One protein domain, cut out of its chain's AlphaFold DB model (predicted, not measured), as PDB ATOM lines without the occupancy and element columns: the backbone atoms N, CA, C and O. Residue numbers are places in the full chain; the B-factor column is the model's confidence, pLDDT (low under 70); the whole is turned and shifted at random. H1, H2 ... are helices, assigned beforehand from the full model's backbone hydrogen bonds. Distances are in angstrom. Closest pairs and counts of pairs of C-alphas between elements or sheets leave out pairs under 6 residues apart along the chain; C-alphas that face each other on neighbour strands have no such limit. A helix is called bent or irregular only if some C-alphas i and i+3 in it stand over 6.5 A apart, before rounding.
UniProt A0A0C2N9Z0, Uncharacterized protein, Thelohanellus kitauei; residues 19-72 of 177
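AT A GLANCE: This is residues 19 to 72 of the 177 residues of an uncharacterized protein of Thelohanellus kitauei (UniProt A0A0C2N9Z0). The model is an open, flat V of helices: two long helical arms, H1 and H3, spread away from a corner region where the shorter helix H2 lies, and the space between the arms is empty. The outward parts of both arms stick out, residues 19 to 30 of H1 and residues 62 to 71 of H3, and so does the loop and helix start at residues 41 to 46. The printed part has 54 residues with three named helices, H1, H2 and H3 in that order along the chain, and no named strand. The class is all helix. The whole is loose, with a radius of gyration of the C-alphas of 14.3 A, and the C-alphas span 43 by 33 by 12 A.

IN THESE COORDINATES: H1, the longest helix, takes residues 19 to 35 and begins at C-alpha 19 at (-43.255, -34.591, 56.259); it measures 24.1 A from first to last C-alpha. H2 takes residues 45 to 55 and measures 15.5 A, with C-alpha 45 at (-52.244, -11.293, 34.101). H3 takes residues 57 to 71 and measures 20.8 A, ending at C-alpha 71 at (-22.353, -11.937, 41.865). No helix is bent.

HOW THE PARTS SIT: H1 and H2 only just touch, with 3 pairs of C-alphas within 8 A. The closest are the C-alphas of Leu 35 and Ala 51, 6.8 A apart, and H1 touches H2 with residues 34 to 35 alone. The two helices run opposite ways at a steep tilt of 53 degrees. H2 and H3 are close but not clearly touching, with the closest C-alphas, those of Ser 53 and Ile 60, 7.5 A apart. Their lines are about perpendicular, at 83 degrees. H1 and H3 are apart. In H1, H2 and H3 every O i to N i+4 pair is within hydrogen-bond range.

THE WHOLE: The two C-alphas farthest apart are those of Ser 41 and Cys 72, 43.5 A apart, and the first and last printed C-alphas, Met 19 and Cys 72, are 36.1 A apart. The printed part runs from residue 19 to residue 72 and has no cut. The link from H1 to H2 has 9 residues and is short; the link from H2 to H3 has 1 residue and is tight; no link is long. The mean pLDDT of the printed part is 73.6, and 14 residues are under 70, namely residues 19 to 28 and 39 to 42. H1 has a mean pLDDT of 65, H2 of 84 and H3 of 76.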
ATOM      1  N   MET A  19     -43.169 -35.942  55.693       46.31
ATOM      2  CA  MET A  19     -43.255 -34.591  56.259       46.31
ATOM      3  C   MET A  19     -42.969 -33.487  55.232       46.31
ATOM      4  O   MET A  19     -43.575 -32.420  55.319       46.31
ATOM      5  N   LYS A  20     -42.078 -33.711  54.255       52.81
ATOM      6  CA  LYS A  20     -41.868 -32.776  53.134       52.81
ATOM      7  C   LYS A  20     -43.103 -32.680  52.237       52.81
ATOM      8  O   LYS A  20     -43.507 -31.569  51.908       52.81
ATOM      9  N   LEU A  21     -43.726 -33.805  51.885       45.94
ATOM     10  CA  LEU A  21     -44.952 -33.828  51.077       45.94
ATOM     11  C   LEU A  21     -46.132 -33.151  51.788       45.94
ATOM     12  O   LEU A  21     -46.820 -32.338  51.178       45.94
ATOM     13  N   ILE A  22     -46.323 -33.419  53.082       54.75
ATOM     14  CA  ILE A  22     -47.392 -32.806  53.888       54.75
ATOM     15  C   ILE A  22     -47.166 -31.295  54.039       54.75
ATOM     16  O   ILE A  22     -48.102 -30.515  53.864       54.75
ATOM     17  N   LYS A  23     -45.923 -30.855  54.287       55.53
ATOM     18  CA  LYS A  23     -45.579 -29.423  54.307       55.53
ATOM     19  C   LYS A  23     -45.830 -28.754  52.955       55.53
ATOM     20  O   LYS A  23     -46.360 -27.649  52.927       55.53
ATOM     21  N   ASN A  24     -45.503 -29.424  51.851       58.09
ATOM     22  CA  ASN A  24     -45.746 -28.901  50.506       58.09
ATOM     23  C   ASN A  24     -47.247 -28.786  50.195       58.09
ATOM     24  O   ASN A  24     -47.668 -27.782  49.627       58.09
ATOM     25  N   HIS A  25     -48.061 -29.758  50.616       57.94
ATOM     26  CA  HIS A  25     -49.510 -29.736  50.404       57.94
ATOM     27  C   HIS A  25     -50.203 -28.642  51.231       57.94
ATOM     28  O   HIS A  25     -51.003 -27.875  50.702       57.94
ATOM     29  N   ALA A  26     -49.842 -28.499  52.510       64.62
ATOM     30  CA  ALA A  26     -50.347 -27.414  53.355       64.62
ATOM     31  C   ALA A  26     -49.935 -26.026  52.826       64.62
ATOM     32  O   ALA A  26     -50.718 -25.078  52.873       64.62
ATOM     33  N   CYS A  27     -48.724 -25.916  52.268       66.56
ATOM     34  CA  CYS A  27     -48.239 -24.692  51.634       66.56
ATOM     35  C   CYS A  27     -49.052 -24.340  50.376       66.56
ATOM     36  O   CYS A  27     -49.428 -23.184  50.191       66.56
ATOM     37  N   PHE A  28     -49.387 -25.336  49.551       69.81
ATOM     38  CA  PHE A  28     -50.191 -25.147  48.343       69.81
ATOM     39  C   PHE A  28     -51.631 -24.706  48.650       69.81
ATOM     40  O   PHE A  28     -52.120 -23.758  48.039       69.81
ATOM     41  N   CYS A  29     -52.290 -25.318  49.638       72.69
ATOM     42  CA  CYS A  29     -53.624 -24.884  50.069       72.69
ATOM     43  C   CYS A  29     -53.603 -23.445  50.616       72.69
ATOM     44  O   CYS A  29     -54.422 -22.627  50.206       72.69
ATOM     45  N   SER A  30     -52.613 -23.103  51.451       75.19
ATOM     46  CA  SER A  30     -52.452 -21.740  51.981       75.19
ATOM     47  C   SER A  30     -52.172 -20.703  50.888       75.19
ATOM     48  O   SER A  30     -52.613 -19.557  50.983       75.19
ATOM     49  N   LEU A  31     -51.439 -21.088  49.838       74.69
ATOM     50  CA  LEU A  31     -51.220 -20.237  48.673       74.69
ATOM     51  C   LEU A  31     -52.543 -19.946  47.966       74.69
ATOM     52  O   LEU A  31     -52.851 -18.781  47.735       74.69
ATOM     53  N   ILE A  32     -53.325 -20.987  47.663       74.88
ATOM     54  CA  ILE A  32     -54.620 -20.855  46.989       74.88
ATOM     55  C   ILE A  32     -55.573 -19.969  47.799       74.88
ATOM     56  O   ILE A  32     -56.168 -19.059  47.231       74.88
ATOM     57  N   GLU A  33     -55.646 -20.144  49.119       79.62
ATOM     58  CA  GLU A  33     -56.461 -19.303  50.010       79.62
ATOM     59  C   GLU A  33     -56.049 -17.824  50.002       79.62
ATOM     60  O   GLU A  33     -56.899 -16.945  50.120       79.62
ATOM     61  N   LYS A  34     -54.754 -17.519  49.847       76.31
ATOM     62  CA  LYS A  34     -54.246 -16.137  49.754       76.31
ATOM     63  C   LYS A  34     -54.399 -15.534  48.359       76.31
ATOM     64  O   LYS A  34     -54.438 -14.309  48.232       76.31
ATOM     65  N   LEU A  35     -54.429 -16.376  47.327       77.00
ATOM     66  CA  LEU A  35     -54.522 -15.972  45.926       77.00
ATOM     67  C   LEU A  35     -55.978 -15.743  45.501       77.00
ATOM     68  O   LEU A  35     -56.259 -14.760  44.825       77.00
ATOM     69  N   LEU A  36     -56.895 -16.616  45.934       76.69
ATOM     70  CA  LEU A  36     -58.324 -16.601  45.589       76.69
ATOM     71  C   LEU A  36     -58.999 -15.240  45.819       76.69
ATOM     72  O   LEU A  36     -59.656 -14.760  44.904       76.69
ATOM     73  N   PRO A  37     -58.809 -14.561  46.968       75.88
ATOM     74  CA  PRO A  37     -59.407 -13.247  47.199       75.88
ATOM     75  C   PRO A  37     -58.814 -12.137  46.325       75.88
ATOM     76  O   PRO A  37     -59.428 -11.088  46.177       75.88
ATOM     77  N   LYS A  38     -57.602 -12.332  45.789       71.38
ATOM     78  CA  LYS A  38     -56.909 -11.354  44.932       71.38
ATOM     79  C   LYS A  38     -57.211 -11.564  43.446       71.38
ATOM     80  O   LYS A  38     -57.060 -10.637  42.661       71.38
ATOM     81  N   LEU A  39     -57.641 -12.769  43.076       69.00
ATOM     82  CA  LEU A  39     -58.122 -13.139  41.750       69.00
ATOM     83  C   LEU A  39     -59.644 -12.992  41.712       69.00
ATOM     84  O   LEU A  39     -60.385 -13.970  41.782       69.00
ATOM     85  N   HIS A  40     -60.127 -11.756  41.605       66.12
ATOM     86  CA  HIS A  40     -61.495 -11.548  41.134       66.12
ATOM     87  C   HIS A  40     -61.618 -12.078  39.694       66.12
ATOM     88  O   HIS A  40     -60.632 -12.113  38.958       66.12
ATOM     89  N   SER A  41     -62.825 -12.461  39.269       63.72
ATOM     90  CA  SER A  41     -63.105 -13.038  37.940       63.72
ATOM     91  C   SER A  41     -62.735 -12.144  36.741       63.72
ATOM     92  O   SER A  41     -62.844 -12.593  35.606       63.72
ATOM     93  N   GLU A  42     -62.293 -10.906  36.986       69.81
ATOM     94  CA  GLU A  42     -61.908  -9.895  35.989       69.81
ATOM     95  C   GLU A  42     -60.430  -9.454  36.083       69.81
ATOM     96  O   GLU A  42     -60.022  -8.536  35.376       69.81
ATOM     97  N   GLY A  43     -59.614 -10.066  36.952       73.56
ATOM     98  CA  GLY A  43     -58.210  -9.664  37.136       73.56
ATOM     99  C   GLY A  43     -57.334  -9.943  35.909       73.56
ATOM    100  O   GLY A  43     -57.490 -10.974  35.249       73.56
ATOM    101  N   THR A  44     -56.387  -9.050  35.610       84.62
ATOM    102  CA  THR A  44     -55.455  -9.238  34.485       84.62
ATOM    103  C   THR A  44     -54.281 -10.151  34.858       84.62
ATOM    104  O   THR A  44     -54.065 -10.510  36.020       84.62
ATOM    105  N   TYR A  45     -53.478 -10.539  33.865       83.19
ATOM    106  CA  TYR A  45     -52.244 -11.293  34.101       83.19
ATOM    107  C   TYR A  45     -51.264 -10.529  35.012       83.19
ATOM    108  O   TYR A  45     -50.605 -11.119  35.870       83.19
ATOM    109  N   GLU A  46     -51.209  -9.205  34.880       86.31
ATOM    110  CA  GLU A  46     -50.399  -8.316  35.711       86.31
ATOM    111  C   GLU A  46     -50.860  -8.325  37.174       86.31
ATOM    112  O   GLU A  46     -50.019  -8.340  38.079       86.31
ATOM    113  N   ASP A  47     -52.172  -8.386  37.425       83.38
ATOM    114  CA  ASP A  47     -52.727  -8.491  38.779       83.38
ATOM    115  C   ASP A  47     -52.331  -9.811  39.448       83.38
ATOM    116  O   ASP A  47     -51.952  -9.828  40.624       83.38
ATOM    117  N   LEU A  48     -52.331 -10.912  38.687       84.88
ATOM    118  CA  LEU A  48     -51.841 -12.208  39.156       84.88
ATOM    119  C   LEU A  48     -50.345 -12.152  39.501       84.88
ATOM    120  O   LEU A  48     -49.951 -12.595  40.584       84.88
ATOM    121  N   ILE A  49     -49.509 -11.593  38.616       87.00
ATOM    122  CA  ILE A  49     -48.070 -11.424  38.880       87.00
ATOM    123  C   ILE A  49     -47.860 -10.601  40.147       87.00
ATOM    124  O   ILE A  49     -47.039 -10.967  40.989       87.00
ATOM    125  N   LYS A  50     -48.597  -9.500  40.306       86.19
ATOM    126  CA  LYS A  50     -48.494  -8.631  41.477       86.19
ATOM    127  C   LYS A  50     -48.918  -9.361  42.750       86.19
ATOM    128  O   LYS A  50     -48.194  -9.319  43.742       86.19
ATOM    129  N   ALA A  51     -50.031 -10.094  42.718       85.00
ATOM    130  CA  ALA A  51     -50.514 -10.880  43.849       85.00
ATOM    131  C   ALA A  51     -49.501 -11.947  44.290       85.00
ATOM    132  O   ALA A  51     -49.235 -12.076  45.489       85.00
ATOM    133  N   LEU A  52     -48.907 -12.666  43.331       84.56
ATOM    134  CA  LEU A  52     -47.846 -13.643  43.580       84.56
ATOM    135  C   LEU A  52     -46.579 -12.974  44.116       84.56
ATOM    136  O   LEU A  52     -46.015 -13.441  45.103       84.56
ATOM    137  N   SER A  53     -46.165 -11.858  43.517       83.94
ATOM    138  CA  SER A  53     -44.994 -11.090  43.953       83.94
ATOM    139  C   SER A  53     -45.160 -10.548  45.368       83.94
ATOM    140  O   SER A  53     -44.189 -10.479  46.109       83.94
ATOM    141  N   ASP A  54     -46.379 -10.197  45.770       82.31
ATOM    142  CA  ASP A  54     -46.678  -9.763  47.133       82.31
ATOM    143  C   ASP A  54     -46.654 -10.917  48.137       82.31
ATOM    144  O   ASP A  54     -46.166 -10.740  49.253       82.31
ATOM    145  N   ILE A  55     -47.173 -12.090  47.757       81.31
ATOM    146  CA  ILE A  55     -47.160 -13.288  48.611       81.31
ATOM    147  C   ILE A  55     -45.728 -13.762  48.835       81.31
ATOM    148  O   ILE A  55     -45.347 -14.017  49.974       81.31
ATOM    149  N   TYR A  56     -44.946 -13.827  47.760       81.12
ATOM    150  CA  TYR A  56     -43.562 -14.293  47.770       81.12
ATOM    151  C   TYR A  56     -42.549 -13.158  47.862       81.12
ATOM    152  O   TYR A  56     -41.379 -13.340  47.527       81.12
ATOM    153  N   ARG A  57     -42.977 -11.966  48.290       81.38
ATOM    154  CA  ARG A  57     -42.121 -10.775  48.322       81.38
ATOM    155  C   ARG A  57     -40.823 -11.058  49.064       81.38
ATOM    156  O   ARG A  57     -39.753 -10.667  48.609       81.38
ATOM    157  N   TRP A  58     -40.927 -11.768  50.184       72.06
ATOM    158  CA  TRP A  58     -39.793 -12.109  51.034       72.06
ATOM    159  C   TRP A  58     -38.868 -13.132  50.389       72.06
ATOM    160  O   TRP A  58     -37.659 -12.931  50.378       72.06
ATOM    161  N   GLU A  59     -39.414 -14.201  49.821       75.25
ATOM    162  CA  GLU A  59     -38.654 -15.245  49.143       75.25
ATOM    163  C   GLU A  59     -37.950 -14.697  47.900       75.25
ATOM    164  O   GLU A  59     -36.776 -14.987  47.686       75.25
ATOM    165  N   ILE A  60     -38.629 -13.852  47.120       78.19
ATOM    166  CA  ILE A  60     -38.057 -13.167  45.958       78.19
ATOM    167  C   ILE A  60     -36.925 -12.240  46.403       78.19
ATOM    168  O   ILE A  60     -35.831 -12.323  45.852       78.19
ATOM    169  N   GLN A  61     -37.142 -11.402  47.422       74.75
ATOM    170  CA  GLN A  61     -36.096 -10.530  47.971       74.75
ATOM    171  C   GLN A  61     -34.909 -11.328  48.516       74.75
ATOM    172  O   GLN A  61     -33.764 -10.940  48.309       74.75
ATOM    173  N   PHE A  62     -35.165 -12.456  49.177       70.06
ATOM    174  CA  PHE A  62     -34.132 -13.338  49.706       70.06
ATOM    175  C   PHE A  62     -33.317 -13.995  48.592       70.06
ATOM    176  O   PHE A  62     -32.088 -13.978  48.633       70.06
ATOM    177  N   ILE A  63     -33.976 -14.561  47.578       75.56
ATOM    178  CA  ILE A  63     -33.299 -15.157  46.421       75.56
ATOM    179  C   ILE A  63     -32.507 -14.083  45.679       75.56
ATOM    180  O   ILE A  63     -31.340 -14.307  45.375       75.56
ATOM    181  N   HIS A  64     -33.101 -12.912  45.443       77.94
ATOM    182  CA  HIS A  64     -32.433 -11.784  44.802       77.94
ATOM    183  C   HIS A  64     -31.189 -11.356  45.584       77.94
ATOM    184  O   HIS A  64     -30.107 -11.291  45.012       77.94
ATOM    185  N   ALA A  65     -31.304 -11.158  46.901       71.19
ATOM    186  CA  ALA A  65     -30.167 -10.820  47.749       71.19
ATOM    187  C   ALA A  65     -29.079 -11.897  47.692       71.19
ATOM    188  O   ALA A  65     -27.913 -11.554  47.549       71.19
ATOM    189  N   ARG A  66     -29.428 -13.192  47.709       73.50
ATOM    190  CA  ARG A  66     -28.453 -14.283  47.528       73.50
ATOM    191  C   ARG A  66     -27.796 -14.273  46.154       73.50
ATOM    192  O   ARG A  66     -26.620 -14.599  46.059       73.50
ATOM    193  N   VAL A  67     -28.542 -13.969  45.096       78.88
ATOM    194  CA  VAL A  67     -28.008 -13.891  43.731       78.88
ATOM    195  C   VAL A  67     -27.041 -12.720  43.610       78.88
ATOM    196  O   VAL A  67     -25.928 -12.926  43.140       78.88
ATOM    197  N   GLU A  68     -27.415 -11.536  44.088       76.75
ATOM    198  CA  GLU A  68     -26.540 -10.358  44.093       76.75
ATOM    199  C   GLU A  68     -25.299 -10.593  44.951       76.75
ATOM    200  O   GLU A  68     -24.172 -10.452  44.484       76.75
ATOM    201  N   PHE A  69     -25.491 -11.131  46.152       73.12
ATOM    202  CA  PHE A  69     -24.410 -11.587  47.017       73.12
ATOM    203  C   PHE A  69     -23.507 -12.634  46.344       73.12
ATOM    204  O   PHE A  69     -22.309 -12.712  46.605       73.12
ATOM    205  N   ASN A  70     -24.060 -13.448  45.441       73.75
ATOM    206  CA  ASN A  70     -23.296 -14.419  44.667       73.75
ATOM    207  C   ASN A  70     -22.538 -13.825  43.475       73.75
ATOM    208  O   ASN A  70     -21.572 -14.435  43.018       73.75
ATOM    209  N   ARG A  71     -22.968 -12.663  42.982       81.38
ATOM    210  CA  ARG A  71     -22.353 -11.937  41.865       81.38
ATOM    211  C   ARG A  71     -21.225 -11.020  42.308       81.38
ATOM    212  O   ARG A  71     -20.352 -10.717  41.497       81.38
ATOM    213  N   CYS A  72     -21.230 -10.572  43.560       76.25
ATOM    214  CA  CYS A  72     -20.166  -9.723  44.065       76.25
ATOM    215  C   CYS A  72     -18.833 -10.493  44.118       76.25
ATOM    216  O   CYS A  72     -18.691 -11.502  44.811       76.25
TER     217      CYS A  72